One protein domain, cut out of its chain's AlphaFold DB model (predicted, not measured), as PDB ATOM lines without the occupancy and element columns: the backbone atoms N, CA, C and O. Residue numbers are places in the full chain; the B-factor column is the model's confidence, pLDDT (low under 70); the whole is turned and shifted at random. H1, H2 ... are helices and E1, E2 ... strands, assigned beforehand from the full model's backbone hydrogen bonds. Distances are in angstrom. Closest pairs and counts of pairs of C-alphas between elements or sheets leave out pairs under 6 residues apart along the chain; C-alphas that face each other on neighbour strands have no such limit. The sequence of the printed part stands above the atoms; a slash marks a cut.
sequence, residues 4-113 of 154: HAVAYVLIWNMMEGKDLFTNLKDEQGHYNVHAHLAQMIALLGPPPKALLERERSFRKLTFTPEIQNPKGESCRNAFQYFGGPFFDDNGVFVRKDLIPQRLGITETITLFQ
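AT A GLANCE: This is residues 4 to 113 of the 154 residues of the protein "Related to protein kinase" of Rhynchosporium secalis (UniProt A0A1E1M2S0). This is a string of separate pieces spread along one long axis: helix H2 lies nearest the middle, the small hairpin of E1 and E2 with the short helix H4 makes one end, and the last residues reach the other end at Gln 113. Helix H3 leads from the H2 region towards the hairpin, helix H1 lies off to one side, and two long stretches with no named element, residues 17 to 32 and 82 to 104, wind between the pieces. The 110 printed residues have five named helices and two named strands, in the order H1, H2, H3, E1, E2, H4, H5; the sheet E1 - E2 is antiparallel. The class is mixed, helices and strands, though under half of the residues are in named elements. The whole is elongated, spanning 52 by 30 by 28 A, and only just loose, close to compact, with a radius of gyration of the C-alphas of 15.9 A.

IN THESE COORDINATES: Find C-alpha 4 at (271.524, 235.595, 120.568); from there H1 runs through residues 4 to 16, 19.3 A long. Next come H2, residues 33 to 44, 15.9 A, and H3, residues 49 to 58, 14.3 A. Look for E1 at residues 62 to 68, 13.0 A, beginning at C-alpha 62 at (256.743, 251.077, 106.973). E2, residues 74 to 77, is 9.3 A long, H4, residues 78 to 81, is 4.9 A, and H5, residues 105 to 108, is 5.2 A and ends at C-alpha 108 at (285.010, 248.728, 132.205).

HOW THE PARTS SIT: Begin with H1: it is apart from H2, H3, E1, E2, H4 and H5. H2 and H3 are apart, though a tight link of 4 residues joins them. H2 and H5 are close but not clearly touching; their closest C-alphas, of Leu 43 and Ile 105, are 5.4 A apart. H3 and H4 are close but not clearly touching, with the C-alphas of Phe 58 and Ala 78 closest at 7.9 A. E1 and E2 form a hairpin, antiparallel at 149 degrees; check N 63 and O 76, 2.8 A, and N 75 and O 67, 2.8 A, both within hydrogen-bond range. The closest C-alphas of E2 and H4 are those of Cys 75 and Tyr 81, 5.3 A apart. In H2 and H3 every O i to N i+4 pair is within hydrogen-bond range, in H1 7 of 9 are, and H4 and H5 are too short for such a pair.

THE WHOLE: The two C-alphas farthest apart are those of Pro 65 and Gln 113, 52.8 A. The printed part has no cut. The links H1 to H2 and H4 to H5 are long, with 16 and 23 residues. The mean pLDDT of the printed part is 85.1; look for values under 70 at residues 4 to 11, 15 and 17.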
ATOM      1  N   HIS A   4     270.106 235.579 120.213       47.38
ATOM      2  CA  HIS A   4     271.524 235.595 120.568       47.38
ATOM      3  C   HIS A   4     271.993 236.929 121.170       47.38
ATOM      4  O   HIS A   4     272.866 236.935 122.026       47.38
ATOM      5  N   ALA A   5     271.407 238.071 120.788       50.50
ATOM      6  CA  ALA A   5     271.907 239.379 121.230       50.50
ATOM      7  C   ALA A   5     271.736 239.645 122.739       50.50
ATOM      8  O   ALA A   5     272.578 240.319 123.325       50.50
ATOM      9  N   VAL A   6     270.682 239.108 123.360       56.22
ATOM     10  CA  VAL A   6     270.439 239.241 124.807       56.22
ATOM     11  C   VAL A   6     271.373 238.357 125.629       56.22
ATOM     12  O   VAL A   6     271.805 238.776 126.696       56.22
ATOM     13  N   ALA A   7     271.754 237.182 125.120       58.81
ATOM     14  CA  ALA A   7     272.637 236.264 125.836       58.81
ATOM     15  C   ALA A   7     274.025 236.873 126.107       58.81
ATOM     16  O   ALA A   7     274.544 236.733 127.207       58.81
ATOM     17  N   TYR A   8     274.601 237.615 125.154       64.94
ATOM     18  CA  TYR A   8     275.942 238.196 125.317       64.94
ATOM     19  C   TYR A   8     276.009 239.306 126.375       64.94
ATOM     20  O   TYR A   8     276.969 239.368 127.136       64.94
ATOM     21  N   VAL A   9     274.984 240.162 126.454       64.62
ATOM     22  CA  VAL A   9     274.905 241.199 127.500       64.62
ATOM     23  C   VAL A   9     274.728 240.553 128.877       64.62
ATOM     24  O   VAL A   9     275.321 241.003 129.850       64.62
ATOM     25  N   LEU A  10     273.972 239.453 128.958       65.56
ATOM     26  CA  LEU A  10     273.805 238.701 130.202       65.56
ATOM     27  C   LEU A  10     275.104 238.015 130.651       65.56
ATOM     28  O   LEU A  10     275.413 238.059 131.838       65.56
ATOM     29  N   ILE A  11     275.881 237.438 129.726       69.19
ATOM     30  CA  ILE A  11     277.193 236.839 130.028       69.19
ATOM     31  C   ILE A  11     278.151 237.897 130.592       69.19
ATOM     32  O   ILE A  11     278.773 237.656 131.623       69.19
ATOM     33  N   TRP A  12     278.210 239.089 129.984       71.19
ATOM     34  CA  TRP A  12     278.982 240.203 130.545       71.19
ATOM     35  C   TRP A  12     278.547 240.530 131.976       71.19
ATOM     36  O   TRP A  12     279.383 240.602 132.876       71.19
ATOM     37  N   ASN A  13     277.240 240.707 132.194       71.69
ATOM     38  CA  ASN A  13     276.709 241.078 133.503       71.69
ATOM     39  C   ASN A  13     277.042 240.033 134.580       71.69
ATOM     40  O   ASN A  13     277.288 240.401 135.727       71.69
ATOM     41  N   MET A  14     277.063 238.746 134.219       70.94
ATOM     42  CA  MET A  14     277.473 237.662 135.114       70.94
ATOM     43  C   MET A  14     278.973 237.704 135.426       70.94
ATOM     44  O   MET A  14     279.346 237.493 136.575       70.94
ATOM     45  N   MET A  15     279.818 237.989 134.431       69.62
ATOM     46  CA  MET A  15     281.277 237.987 134.585       69.62
ATOM     47  C   MET A  15     281.793 239.203 135.356       69.62
ATOM     48  O   MET A  15     282.599 239.030 136.257       69.62
ATOM     49  N   GLU A  16     281.316 240.415 135.058       72.50
ATOM     50  CA  GLU A  16     281.768 241.651 135.724       72.50
ATOM     51  C   GLU A  16     280.911 242.047 136.941       72.50
ATOM     52  O   GLU A  16     281.227 243.012 137.638       72.50
ATOM     53  N   GLY A  17     279.800 241.343 137.193       65.19
ATOM     54  CA  GLY A  17     278.886 241.629 138.304       65.19
ATOM     55  C   GLY A  17     278.173 242.986 138.210       65.19
ATOM     56  O   GLY A  17     277.635 243.471 139.205       65.19
ATOM     57  N   LYS A  18     278.182 243.622 137.033       73.19
ATOM     58  CA  LYS A  18     277.583 244.939 136.771       73.19
ATOM     59  C   LYS A  18     277.031 245.031 135.353       73.19
ATOM     60  O   LYS A  18     277.559 244.406 134.434       73.19
ATOM     61  N   ASP A  19     276.007 245.862 135.179       78.62
ATOM     62  CA  ASP A  19     275.426 246.130 133.865       78.62
ATOM     63  C   ASP A  19     276.435 246.810 132.929       78.62
ATOM     64  O   ASP A  19     277.034 247.827 133.284       78.62
ATOM     65  N   LEU A  20     276.583 246.284 131.708       80.00
ATOM     66  CA  LEU A  20     277.434 246.900 130.677       80.00
ATOM     67  C   LEU A  20     276.941 248.293 130.268       80.00
ATOM     68  O   LEU A  20     277.733 249.201 130.024       80.00
ATOM     69  N   PHE A  21     275.619 248.442 130.173       84.69
ATOM     70  CA  PHE A  21     274.959 249.672 129.768       84.69
ATOM     71  C   PHE A  21     274.028 250.142 130.880       84.69
ATOM     72  O   PHE A  21     273.122 249.417 131.292       84.69
ATOM     73  N   THR A  22     274.221 251.370 131.346       84.19
ATOM     74  CA  THR A  22     273.521 251.915 132.522       84.19
ATOM     75  C   THR A  22     272.713 253.155 132.158       84.19
ATOM     76  O   THR A  22     272.912 253.742 131.099       84.19
ATOM     77  N   ASN A  23     271.764 253.569 133.005       84.19
ATOM     78  CA  ASN A  23     270.983 254.804 132.800       84.19
ATOM     79  C   ASN A  23     270.279 254.880 131.427       84.19
ATOM     80  O   ASN A  23     270.214 255.925 130.784       84.19
ATOM     81  N   LEU A  24     269.749 253.746 130.965       86.06
ATOM     82  CA  LEU A  24     269.115 253.611 129.649       86.06
ATOM     83  C   LEU A  24     267.651 254.055 129.611       86.06
ATOM     84  O   LEU A  24     266.968 253.817 128.616       86.06
ATOM     85  N   LYS A  25     267.149 254.646 130.691       87.38
ATOM     86  CA  LYS A  25     265.775 255.123 130.794       87.38
ATOM     87  C   LYS A  25     265.768 256.641 130.891       87.38
ATOM     88  O   LYS A  25     266.646 257.214 131.530       87.38
ATOM     89  N   ASP A  26     264.807 257.278 130.234       84.62
ATOM     90  CA  ASP A  26     264.537 258.699 130.438       84.62
ATOM     91  C   ASP A  26     263.847 258.948 131.792       84.62
ATOM     92  O   ASP A  26     263.549 258.015 132.542       84.62
ATOM     93  N   GLU A  27     263.592 260.217 132.112       85.38
ATOM     94  CA  GLU A  27     262.924 260.635 133.357       85.38
ATOM     95  C   GLU A  27     261.534 260.001 133.541       85.38
ATOM     96  O   GLU A  27     261.037 259.898 134.659       85.38
ATOM     97  N   GLN A  28     260.912 259.547 132.450       83.75
ATOM     98  CA  GLN A  28     259.594 258.913 132.426       83.75
ATOM     99  C   GLN A  28     259.692 257.379 132.494       83.75
ATOM    100  O   GLN A  28     258.675 256.689 132.497       83.75
ATOM    101  N   GLY A  29     260.908 256.828 132.561       85.12
ATOM    102  CA  GLY A  29     261.163 255.392 132.614       85.12
ATOM    103  C   GLY A  29     261.180 254.700 131.248       85.12
ATOM    104  O   GLY A  29     261.355 253.476 131.199       85.12
ATOM    105  N   HIS A  30     261.033 255.438 130.143       86.56
ATOM    106  CA  HIS A  30     261.057 254.875 128.796       86.56
ATOM    107  C   HIS A  30     262.485 254.610 128.334       86.56
ATOM    108  O   HIS A  30     263.407 255.364 128.632       86.56
ATOM    109  N   TYR A  31     262.667 253.547 127.553       86.50
ATOM    110  CA  TYR A  31     263.962 253.212 126.978       86.50
ATOM    111  C   TYR A  31     264.480 254.328 126.053       86.50
ATOM    112  O   TYR A  31     263.830 254.702 125.076       86.50
ATOM    113  N   ASN A  32     265.678 254.830 126.346       90.38
ATOM    114  CA  ASN A  32     266.340 255.896 125.611       90.38
ATOM    115  C   ASN A  32     267.378 255.310 124.641       90.38
ATOM    116  O   ASN A  32     268.525 255.026 124.998       90.38
ATOM    117  N   VAL A  33     266.963 255.159 123.383       90.19
ATOM    118  CA  VAL A  33     267.775 254.573 122.303       90.19
ATOM    119  C   VAL A  33     269.039 255.400 122.035       90.19
ATOM    120  O   VAL A  33     270.096 254.833 121.772       90.19
ATOM    121  N   HIS A  34     268.961 256.732 122.147       92.62
ATOM    122  CA  HIS A  34     270.117 257.615 121.962       92.62
ATOM    123  C   HIS A  34     271.171 257.397 123.041       92.62
ATOM    124  O   HIS A  34     272.350 257.277 122.721       92.62
ATOM    125  N   ALA A  35     270.755 257.290 124.305       92.88
ATOM    126  CA  ALA A  35     271.669 257.004 125.407       92.88
ATOM    127  C   ALA A  35     272.334 255.626 125.254       92.88
ATOM    128  O   ALA A  35     273.537 255.498 125.474       92.88
ATOM    129  N   HIS A  36     271.579 254.609 124.820       91.50
ATOM    130  CA  HIS A  36     272.144 253.280 124.575       91.50
ATOM    131  C   HIS A  36     273.150 253.309 123.412       91.50
ATOM    132  O   HIS A  36     274.283 252.857 123.572       91.50
ATOM    133  N   LEU A  37     272.787 253.890 122.260       92.12
ATOM    134  CA  LEU A  37     273.700 254.009 121.116       92.12
ATOM    135  C   LEU A  37     274.967 254.793 121.468       92.12
ATOM    136  O   LEU A  37     276.049 254.407 121.035       92.12
ATOM    137  N   ALA A  38     274.861 255.845 122.281       93.50
ATOM    138  CA  ALA A  38     276.013 256.612 122.734       93.50
ATOM    139  C   ALA A  38     276.992 255.764 123.565       93.50
ATOM    140  O   ALA A  38     278.203 255.845 123.354       93.50
ATOM    141  N   GLN A  39     276.481 254.905 124.453       91.88
ATOM    142  CA  GLN A  39     277.318 253.974 125.216       91.88
ATOM    143  C   GLN A  39     277.912 252.872 124.339       91.88
ATOM    144  O   GLN A  39     279.084 252.547 124.500       91.88
ATOM    145  N   MET A  40     277.161 252.342 123.365       91.31
ATOM    146  CA  MET A  40     277.727 251.410 122.380       91.31
ATOM    147  C   MET A  40     278.857 252.056 121.577       91.31
ATOM    148  O   MET A  40     279.863 251.406 121.331       91.31
ATOM    149  N   ILE A  41     278.712 253.325 121.184       92.50
ATOM    150  CA  ILE A  41     279.750 254.063 120.451       92.50
ATOM    151  C   ILE A  41     280.983 254.303 121.319       92.50
ATOM    152  O   ILE A  41     282.097 254.161 120.824       92.50
ATOM    153  N   ALA A  42     280.809 254.646 122.596       90.94
ATOM    154  CA  ALA A  42     281.942 254.785 123.505       90.94
ATOM    155  C   ALA A  42     282.679 253.450 123.703       90.94
ATOM    156  O   ALA A  42     283.905 253.418 123.649       90.94
ATOM    157  N   LEU A  43     281.929 252.352 123.839       89.06
ATOM    158  CA  LEU A  43     282.478 251.026 124.111       89.06
ATOM    159  C   LEU A  43     283.137 250.374 122.884       89.06
ATOM    160  O   LEU A  43     284.197 249.766 123.003       89.06
ATOM    161  N   LEU A  44     282.494 250.462 121.716       88.75
ATOM    162  CA  LEU A  44     282.854 249.718 120.500       88.75
ATOM    163  C   LEU A  44     283.477 250.600 119.412       88.75
ATOM    164  O   LEU A  44     283.787 250.115 118.322       88.75
ATOM    165  N   GLY A  45     283.591 251.903 119.659       90.38
ATOM    166  CA  GLY A  45     283.887 252.885 118.625       90.38
ATOM    167  C   GLY A  45     282.703 253.134 117.673       90.38
ATOM    168  O   GLY A  45     281.606 252.586 117.845       90.38
ATOM    169  N   PRO A  46     282.895 253.983 116.645       91.88
ATOM    170  CA  PRO A  46     281.835 254.333 115.708       91.88
ATOM    171  C   PRO A  46     281.318 253.101 114.944       91.88
ATOM    172  O   PRO A  46     282.101 252.212 114.594       91.88
ATOM    173  N   PRO A  47     280.010 253.040 114.632       93.06
ATOM    174  CA  PRO A  47     279.450 251.932 113.878       93.06
ATOM    175  C   PRO A  47     280.055 251.863 112.467       93.06
ATOM    176  O   PRO A  47     280.283 252.894 111.827       93.06
ATOM    177  N   PRO A  48     280.272 250.653 111.928       93.94
ATOM    178  CA  PRO A  48     280.822 250.482 110.592       93.94
ATOM    179  C   PRO A  48     279.846 250.978 109.516       93.94
ATOM    180  O   PRO A  48     278.629 250.841 109.651       93.94
ATOM    181  N   LYS A  49     280.377 251.468 108.388       92.56
ATOM    182  CA  LYS A  49     279.587 252.019 107.271       92.56
ATOM    183  C   LYS A  49     278.471 251.085 106.781       92.56
ATOM    184  O   LYS A  49     277.351 251.539 106.574       92.56
ATOM    185  N   ALA A  50     278.746 249.784 106.682       91.06
ATOM    186  CA  ALA A  50     277.753 248.787 106.278       91.06
ATOM    187  C   ALA A  50     276.516 248.770 107.201       91.06
ATOM    188  O   ALA A  50     275.390 248.582 106.744       91.06
ATOM    189  N   LEU A  51     276.702 249.022 108.504       89.94
ATOM    190  CA  LEU A  51     275.593 249.115 109.452       89.94
ATOM    191  C   LEU A  51     274.774 250.395 109.235       89.94
ATOM    192  O   LEU A  51     273.549 250.346 109.334       89.94
ATOM    193  N   LEU A  52     275.426 251.510 108.897       92.19
ATOM    194  CA  LEU A  52     274.758 252.775 108.572       92.19
ATOM    195  C   LEU A  52     273.950 252.673 107.270       92.19
ATOM    196  O   LEU A  52     272.825 253.157 107.192       92.19
ATOM    197  N   GLU A  53     274.487 252.004 106.252       91.62
ATOM    198  CA  GLU A  53     273.779 251.733 104.993       91.62
ATOM    199  C   GLU A  53     272.562 250.824 105.216       91.62
ATOM    200  O   GLU A  53     271.478 251.075 104.672       91.62
ATOM    201  N   ARG A  54     272.714 249.810 106.081       87.94
ATOM    202  CA  ARG A  54     271.600 248.967 106.526       87.94
ATOM    203  C   ARG A  54     270.541 249.812 107.230       87.94
ATOM    204  O   ARG A  54     269.388 249.775 106.821       87.94
ATOM    205  N   GLU A  55     270.917 250.623 108.217       87.31
ATOM    206  CA  GLU A  55     269.998 251.517 108.935       87.31
ATOM    207  C   GLU A  55     269.209 252.421 107.974       87.31
ATOM    208  O   GLU A  55     267.977 252.420 108.014       87.31
ATOM    209  N   ARG A  56     269.884 253.085 107.028       89.31
ATOM    210  CA  ARG A  56     269.243 253.931 106.004       89.31
ATOM    211  C   ARG A  56     268.252 253.167 105.132       89.31
ATOM    212  O   ARG A  56     267.208 253.709 104.771       89.31
ATOM    213  N   SER A  57     268.561 251.918 104.796       87.88
ATOM    214  CA  SER A  57     267.652 251.057 104.034       87.88
ATOM    215  C   SER A  57     266.403 250.714 104.849       87.88
ATOM    216  O   SER A  57     265.289 250.814 104.335       87.88
ATOM    217  N   PHE A  58     266.570 250.408 106.139       82.69
ATOM    218  CA  PHE A  58     265.467 250.106 107.055       82.69
ATOM    219  C   PHE A  58     264.552 251.309 107.326       82.69
ATOM    220  O   PHE A  58     263.366 251.100 107.572       82.69
ATOM    221  N   ARG A  59     265.027 252.561 107.198       83.06
ATOM    222  CA  ARG A  59     264.171 253.769 107.313       83.06
ATOM    223  C   ARG A  59     262.981 253.765 106.347       83.06
ATOM    224  O   ARG A  59     261.971 254.414 106.618       83.06
ATOM    225  N   LYS A  60     263.111 253.063 105.217       86.19
ATOM    226  CA  LYS A  60     262.082 252.974 104.173       86.19
ATOM    227  C   LYS A  60     260.984 251.963 104.502       86.19
ATOM    228  O   LYS A  60     259.937 252.004 103.866       86.19
ATOM    229  N   LEU A  61     261.217 251.060 105.456       87.62
ATOM    230  CA  LEU A  61     260.234 250.056 105.844       87.62
ATOM    231  C   LEU A  61     259.152 250.700 106.701       87.62
ATOM    232  O   LEU A  61     259.445 251.296 107.739       87.62
ATOM    233  N   THR A  62     257.906 250.558 106.265       93.44
ATOM    234  CA  THR A  62     256.743 251.077 106.973       93.44
ATOM    235  C   THR A  62     255.991 249.968 107.690       93.44
ATOM    236  O   THR A  62     255.877 248.849 107.192       93.44
ATOM    237  N   PHE A  63     255.455 250.290 108.859       88.75
ATOM    238  CA  PHE A  63     254.490 249.460 109.560       88.75
ATOM    239  C   PHE A  63     253.114 249.625 108.917       88.75
ATOM    240  O   PHE A  63     252.731 250.720 108.502       88.75
ATOM    241  N   THR A  64     252.378 248.528 108.783       89.75
ATOM    242  CA  THR A  64     250.999 248.543 108.289       89.75
ATOM    243  C   THR A  64     250.201 247.495 109.070       89.75
ATOM    244  O   THR A  64     250.443 246.304 108.872       89.75
ATOM    245  N   PRO A  65     249.284 247.902 109.972       92.69
ATOM    246  CA  PRO A  65     248.933 249.287 110.317       92.69
ATOM    247  C   PRO A  65     250.070 250.033 111.041       92.69
ATOM    248  O   PRO A  65     251.062 249.428 111.448       92.69
ATOM    249  N   GLU A  66     249.931 251.352 111.188       95.12
ATOM    250  CA  GLU A  66     250.813 252.122 112.072       95.12
ATOM    251  C   GLU A  66     250.722 251.593 113.509       95.12
ATOM    252  O   GLU A  66     249.676 251.096 113.938       95.12
ATOM    253  N   ILE A  67     251.823 251.694 114.253       93.00
ATOM    254  CA  ILE A  67     251.903 251.213 115.638       93.00
ATOM    255  C   ILE A  67     252.163 252.378 116.586       93.00
ATOM    256  O   ILE A  67     252.852 253.327 116.223       93.00
ATOM    257  N   GLN A  68     251.659 252.294 117.815       94.38
ATOM    258  CA  GLN A  68     251.947 253.292 118.842       94.38
ATOM    259  C   GLN A  68     253.238 252.955 119.588       94.38
ATOM    260  O   GLN A  68     253.456 251.803 119.970       94.38
ATOM    261  N   ASN A  69     254.091 253.954 119.809       90.25
ATOM    262  CA  ASN A  69     255.248 253.812 120.692       90.25
ATOM    263  C   ASN A  69     254.826 253.874 122.180       90.25
ATOM    264  O   ASN A  69     253.667 254.164 122.478       90.25
ATOM    265  N   PRO A  70     255.735 253.623 123.142       87.06
ATOM    266  CA  PRO A  70     255.412 253.707 124.572       87.06
ATOM    267  C   PRO A  70     254.890 255.076 125.041       87.06
ATOM    268  O   PRO A  70     254.248 255.154 126.081       87.06
ATOM    269  N   LYS A  71     255.127 256.145 124.266       87.38
ATOM    270  CA  LYS A  71     254.610 257.499 124.515       87.38
ATOM    271  C   LYS A  71     253.209 257.724 123.922       87.38
ATOM    272  O   LYS A  71     252.657 258.809 124.067       87.38
ATOM    273  N   GLY A  72     252.633 256.715 123.263       90.62
ATOM    274  CA  GLY A  72     251.324 256.772 122.609       90.62
ATOM    275  C   GLY A  72     251.335 257.401 121.211       90.62
ATOM    276  O   GLY A  72     250.273 257.594 120.622       90.62
ATOM    277  N   GLU A  73     252.505 257.722 120.656       93.00
ATOM    278  CA  GLU A  73     252.621 258.382 119.353       93.00
ATOM    279  C   GLU A  73     252.458 257.364 118.217       93.00
ATOM    280  O   GLU A  73     253.113 256.317 118.221       93.00
ATOM    281  N   SER A  74     251.616 257.674 117.223       95.62
ATOM    282  CA  SER A  74     251.462 256.834 116.028       95.62
ATOM    283  C   SER A  74     252.722 256.884 115.171       95.62
ATOM    284  O   SER A  74     253.185 257.956 114.780       95.62
ATOM    285  N   CYS A  75     253.281 255.714 114.887       94.56
ATOM    286  CA  CYS A  75     254.543 255.548 114.192       94.56
ATOM    287  C   CYS A  75     254.343 254.699 112.940       94.56
ATOM    288  O   CYS A  75     253.955 253.529 113.000       94.56
ATOM    289  N   ARG A  76     254.707 255.271 111.793       94.56
ATOM    290  CA  ARG A  76     254.642 254.586 110.498       94.56
ATOM    291  C   ARG A  76     255.867 253.734 110.204       94.56
ATOM    292  O   ARG A  76     255.859 253.002 109.228       94.56
ATOM    293  N   ASN A  77     256.950 253.873 110.967       90.31
ATOM    294  CA  ASN A  77     258.181 253.106 110.790       90.31
ATOM    295  C   ASN A  77     258.989 253.016 112.093       90.31
ATOM    296  O   ASN A  77     258.728 253.731 113.064       90.31
ATOM    297  N   ALA A  78     259.999 252.140 112.097       85.88
ATOM    298  CA  ALA A  78     260.854 251.901 113.262       85.88
ATOM    299  C   ALA A  78     261.581 253.170 113.721       85.88
ATOM    300  O   ALA A  78     261.784 253.390 114.909       85.88
ATOM    301  N   PHE A  79     261.952 254.028 112.778       88.50
ATOM    302  CA  PHE A  79     262.670 255.256 113.073       88.50
ATOM    303  C   PHE A  79     261.841 256.219 113.930       88.50
ATOM    304  O   PHE A  79     262.356 256.748 114.907       88.50
ATOM    305  N   GLN A  80     260.560 256.417 113.602       91.62
ATOM    306  CA  GLN A  80     259.645 257.205 114.433       91.62
ATOM    307  C   GLN A  80     259.405 256.524 115.780       91.62
ATOM    308  O   GLN A  80     259.501 257.168 116.819       91.62
ATOM    309  N   TYR A  81     259.193 255.207 115.759       90.00
ATOM    310  CA  TYR A  81     258.942 254.426 116.967       90.00
ATOM    311  C   TYR A  81     260.059 254.561 118.008       90.00
ATOM    312  O   TYR A  81     259.790 254.724 119.195       90.00
ATOM    313  N   PHE A  82     261.315 254.529 117.558       87.38
ATOM    314  CA  PHE A  82     262.502 254.608 118.410       87.38
ATOM    315  C   PHE A  82     263.063 256.036 118.565       87.38
ATOM    316  O   PHE A  82     264.104 256.208 119.198       87.38
ATOM    317  N   GLY A  83     262.404 257.058 118.009       89.25
ATOM    318  CA  GLY A  83     262.798 258.460 118.183       89.25
ATOM    319  C   GLY A  83     264.074 258.873 117.439       89.25
ATOM    320  O   GLY A  83     264.885 259.626 117.980       89.25
ATOM    321  N   GLY A  84     264.282 258.380 116.213       89.81
ATOM    322  CA  GLY A  84     265.333 258.880 115.318       89.81
ATOM    323  C   GLY A  84     265.135 260.361 114.933       89.81
ATOM    324  O   GLY A  84     264.082 260.934 115.216       89.81
ATOM    325  N   PRO A  85     266.106 261.004 114.249       91.62
ATOM    326  CA  PRO A  85     267.333 260.448 113.656       91.62
ATOM    327  C   PRO A  85     268.412 260.061 114.640       91.62
ATOM    328  O   PRO A  85     268.667 260.795 115.574       91.62
ATOM    329  N   PHE A  86     269.108 258.954 114.368       92.56
ATOM    330  CA  PHE A  86     270.289 258.532 115.134       92.56
ATOM    331  C   PHE A  86     271.599 259.036 114.520       92.56
ATOM    332  O   PHE A  86     272.522 259.413 115.235       92.56
ATOM    333  N   PHE A  87     271.670 259.067 113.189       93.38
ATOM    334  CA  PHE A  87     272.842 259.499 112.433       93.38
ATOM    335  C   PHE A  87     272.439 260.527 111.382       93.38
ATOM    336  O   PHE A  87     271.379 260.386 110.758       93.38
ATOM    337  N   ASP A  88     273.303 261.517 111.177       92.19
ATOM    338  CA  ASP A  88     273.171 262.510 110.116       92.19
ATOM    339  C   ASP A  88     273.495 261.924 108.723       92.19
ATOM    340  O   ASP A  88     273.803 260.734 108.554       92.19
ATOM    341  N   ASP A  89     273.430 262.774 107.700       90.44
ATOM    342  CA  ASP A  89     273.680 262.384 106.309       90.44
ATOM    343  C   ASP A  89     275.138 261.982 106.041       90.44
ATOM    344  O   ASP A  89     275.403 261.210 105.112       90.44
ATOM    345  N   ASN A  90     276.068 262.387 106.908       91.56
ATOM    346  CA  ASN A  90     277.466 261.962 106.884       91.56
ATOM    347  C   ASN A  90     277.703 260.668 107.682       91.56
ATOM    348  O   ASN A  90     278.814 260.144 107.688       91.56
ATOM    349  N   GLY A  91     276.666 260.121 108.330       91.00
ATOM    350  CA  GLY A  91     276.775 258.919 109.156       91.00
ATOM    351  C   GLY A  91     277.300 259.193 110.564       91.00
ATOM    352  O   GLY A  91     277.688 258.264 111.271       91.00
ATOM    353  N   VAL A  92     277.317 260.456 110.981       93.75
ATOM    354  CA  VAL A  92     277.795 260.873 112.292       93.75
ATOM    355  C   VAL A  92     276.641 260.830 113.288       93.75
ATOM    356  O   VAL A  92     275.533 261.277 112.997       93.75
ATOM    357  N   PHE A  93     276.898 260.278 114.476       95.50
ATOM    358  CA  PHE A  93     275.899 260.196 115.540       95.50
ATOM    359  C   PHE A  93     275.449 261.596 115.975       95.50
ATOM    360  O   PHE A  93     276.289 262.452 116.264       95.50
ATOM    361  N   VAL A  94     274.133 261.837 116.015       94.94
ATOM    362  CA  VAL A  94     273.588 263.194 116.213       94.94
ATOM    363  C   VAL A  94     273.695 263.683 117.661       94.94
ATOM    364  O   VAL A  94     273.836 264.880 117.891       94.94
ATOM    365  N   ARG A  95     273.680 262.771 118.641       94.19
ATOM    366  CA  ARG A  95     273.756 263.084 120.078       94.19
ATOM    367  C   ARG A  95     275.158 262.873 120.643       94.19
ATOM    368  O   ARG A  95     275.359 262.112 121.585       94.19
ATOM    369  N   LYS A  96     276.160 263.533 120.050       93.00
ATOM    370  CA  LYS A  96     277.567 263.440 120.502       93.00
ATOM    371  C   LYS A  96     277.745 263.819 121.973       93.00
ATOM    372  O   LYS A  96     278.639 263.294 122.624       93.00
ATOM    373  N   ASP A  97     276.883 264.699 122.476       93.62
ATOM    374  CA  ASP A  97     276.806 265.118 123.876       93.62
ATOM    375  C   ASP A  97     276.544 263.958 124.844       93.62
ATOM    376  O   ASP A  97     276.943 264.028 126.003       93.62
ATOM    377  N   LEU A  98     275.911 262.882 124.370       93.19
ATOM    378  CA  LEU A  98     275.609 261.708 125.181       93.19
ATOM    379  C   LEU A  98     276.746 260.684 125.222       93.19
ATOM    380  O   LEU A  98     276.657 259.754 126.019       93.19
ATOM    381  N   ILE A  99     277.771 260.798 124.367       91.56
ATOM    382  CA  ILE A  99     278.863 259.814 124.303       91.56
ATOM    383  C   ILE A  99     279.760 260.002 125.533       91.56
ATOM    384  O   ILE A  99     280.415 261.043 125.653       91.56
ATOM    385  N   PRO A 100     279.841 259.016 126.447       87.50
ATOM    386  CA  PRO A 100     280.702 259.136 127.614       87.50
ATOM    387  C   PRO A 100     282.177 259.202 127.206       87.50
ATOM    388  O   PRO A 100     282.654 258.377 126.433       87.50
ATOM    389  N   GLN A 101     282.931 260.143 127.780       79.44
ATOM    390  CA  GLN A 101     284.366 260.284 127.490       79.44
ATOM    391  C   GLN A 101     285.235 259.169 128.103       79.44
ATOM    392  O   GLN A 101     286.396 259.036 127.734       79.44
ATOM    393  N   ARG A 102     284.708 258.400 129.068       70.00
ATOM    394  CA  ARG A 102     285.459 257.422 129.881       70.00
ATOM    395  C   ARG A 102     284.787 256.044 129.943       70.00
ATOM    396  O   ARG A 102     284.694 255.457 131.014       70.00
ATOM    397  N   LEU A 103     284.263 255.559 128.820       70.56
ATOM    398  CA  LEU A 103     283.619 254.243 128.749       70.56
ATOM    399  C   LEU A 103     284.224 253.399 127.620       70.56
ATOM    400  O   LEU A 103     283.522 253.022 126.688       70.56
ATOM    401  N   GLY A 104     285.531 253.144 127.690       74.94
ATOM    402  CA  GLY A 104     286.165 252.126 126.859       74.94
ATOM    403  C   GLY A 104     286.061 250.747 127.512       74.94
ATOM    404  O   GLY A 104     285.900 250.620 128.729       74.94
ATOM    405  N   ILE A 105     286.118 249.696 126.691       75.81
ATOM    406  CA  ILE A 105     285.966 248.306 127.153       75.81
ATOM    407  C   ILE A 105     287.070 247.882 128.134       75.81
ATOM    408  O   ILE A 105     286.854 247.076 129.032       75.81
ATOM    409  N   THR A 106     288.264 248.459 128.002       76.12
ATOM    410  CA  THR A 106     289.388 248.193 128.902       76.12
ATOM    411  C   THR A 106     289.165 248.821 130.276       76.12
ATOM    412  O   THR A 106     289.522 248.219 131.290       76.12
ATOM    413  N   GLU A 107     288.567 250.009 130.336       79.19
ATOM    414  CA  GLU A 107     288.243 250.709 131.580       79.19
ATOM    415  C   GLU A 107     287.065 250.065 132.312       79.19
ATOM    416  O   GLU A 107     286.999 250.133 133.540       79.19
ATOM    417  N   THR A 108     286.144 249.421 131.587       76.75
ATOM    418  CA  THR A 108     285.010 248.728 132.205       76.75
ATOM    419  C   THR A 108     285.395 247.394 132.836       76.75
ATOM    420  O   THR A 108     284.680 246.966 133.736       76.75
ATOM    421  N   ILE A 109     286.515 246.776 132.455       80.44
ATOM    422  CA  ILE A 109     287.001 245.525 133.058       80.44
ATOM    423  C   ILE A 109     287.790 245.831 134.328       80.44
ATOM    424  O   ILE A 109     288.886 246.407 134.280       80.44
ATOM    425  N   THR A 110     287.222 245.442 135.469       79.88
ATOM    426  CA  THR A 110     287.776 245.759 136.797       79.88
ATOM    427  C   THR A 110     288.251 244.545 137.582       79.88
ATOM    428  O   THR A 110     289.068 244.710 138.485       79.88
ATOM    429  N   LEU A 111     287.752 243.352 137.253       80.12
ATOM    430  CA  LEU A 111     288.038 242.134 138.017       80.12
ATOM    431  C   LEU A 111     289.394 241.517 137.680       80.12
ATOM    432  O   LEU A 111     290.028 240.927 138.545       80.12
ATOM    433  N   PHE A 112     289.849 241.707 136.447       83.75
ATOM    434  CA  PHE A 112     291.078 241.113 135.942       83.75
ATOM    435  C   PHE A 112     292.194 242.153 135.833       83.75
ATOM    436  O   PHE A 112     291.946 243.334 135.556       83.75
ATOM    437  N   GLN A 113     293.443 241.719 136.016       83.94
ATOM    438  CA  GLN A 113     294.643 242.546 135.844       83.94
ATOM    439  C   GLN A 113     295.697 241.806 135.014       83.94
ATOM    440  O   GLN A 113     295.630 240.594 134.844       83.94
TER     441      GLN A 113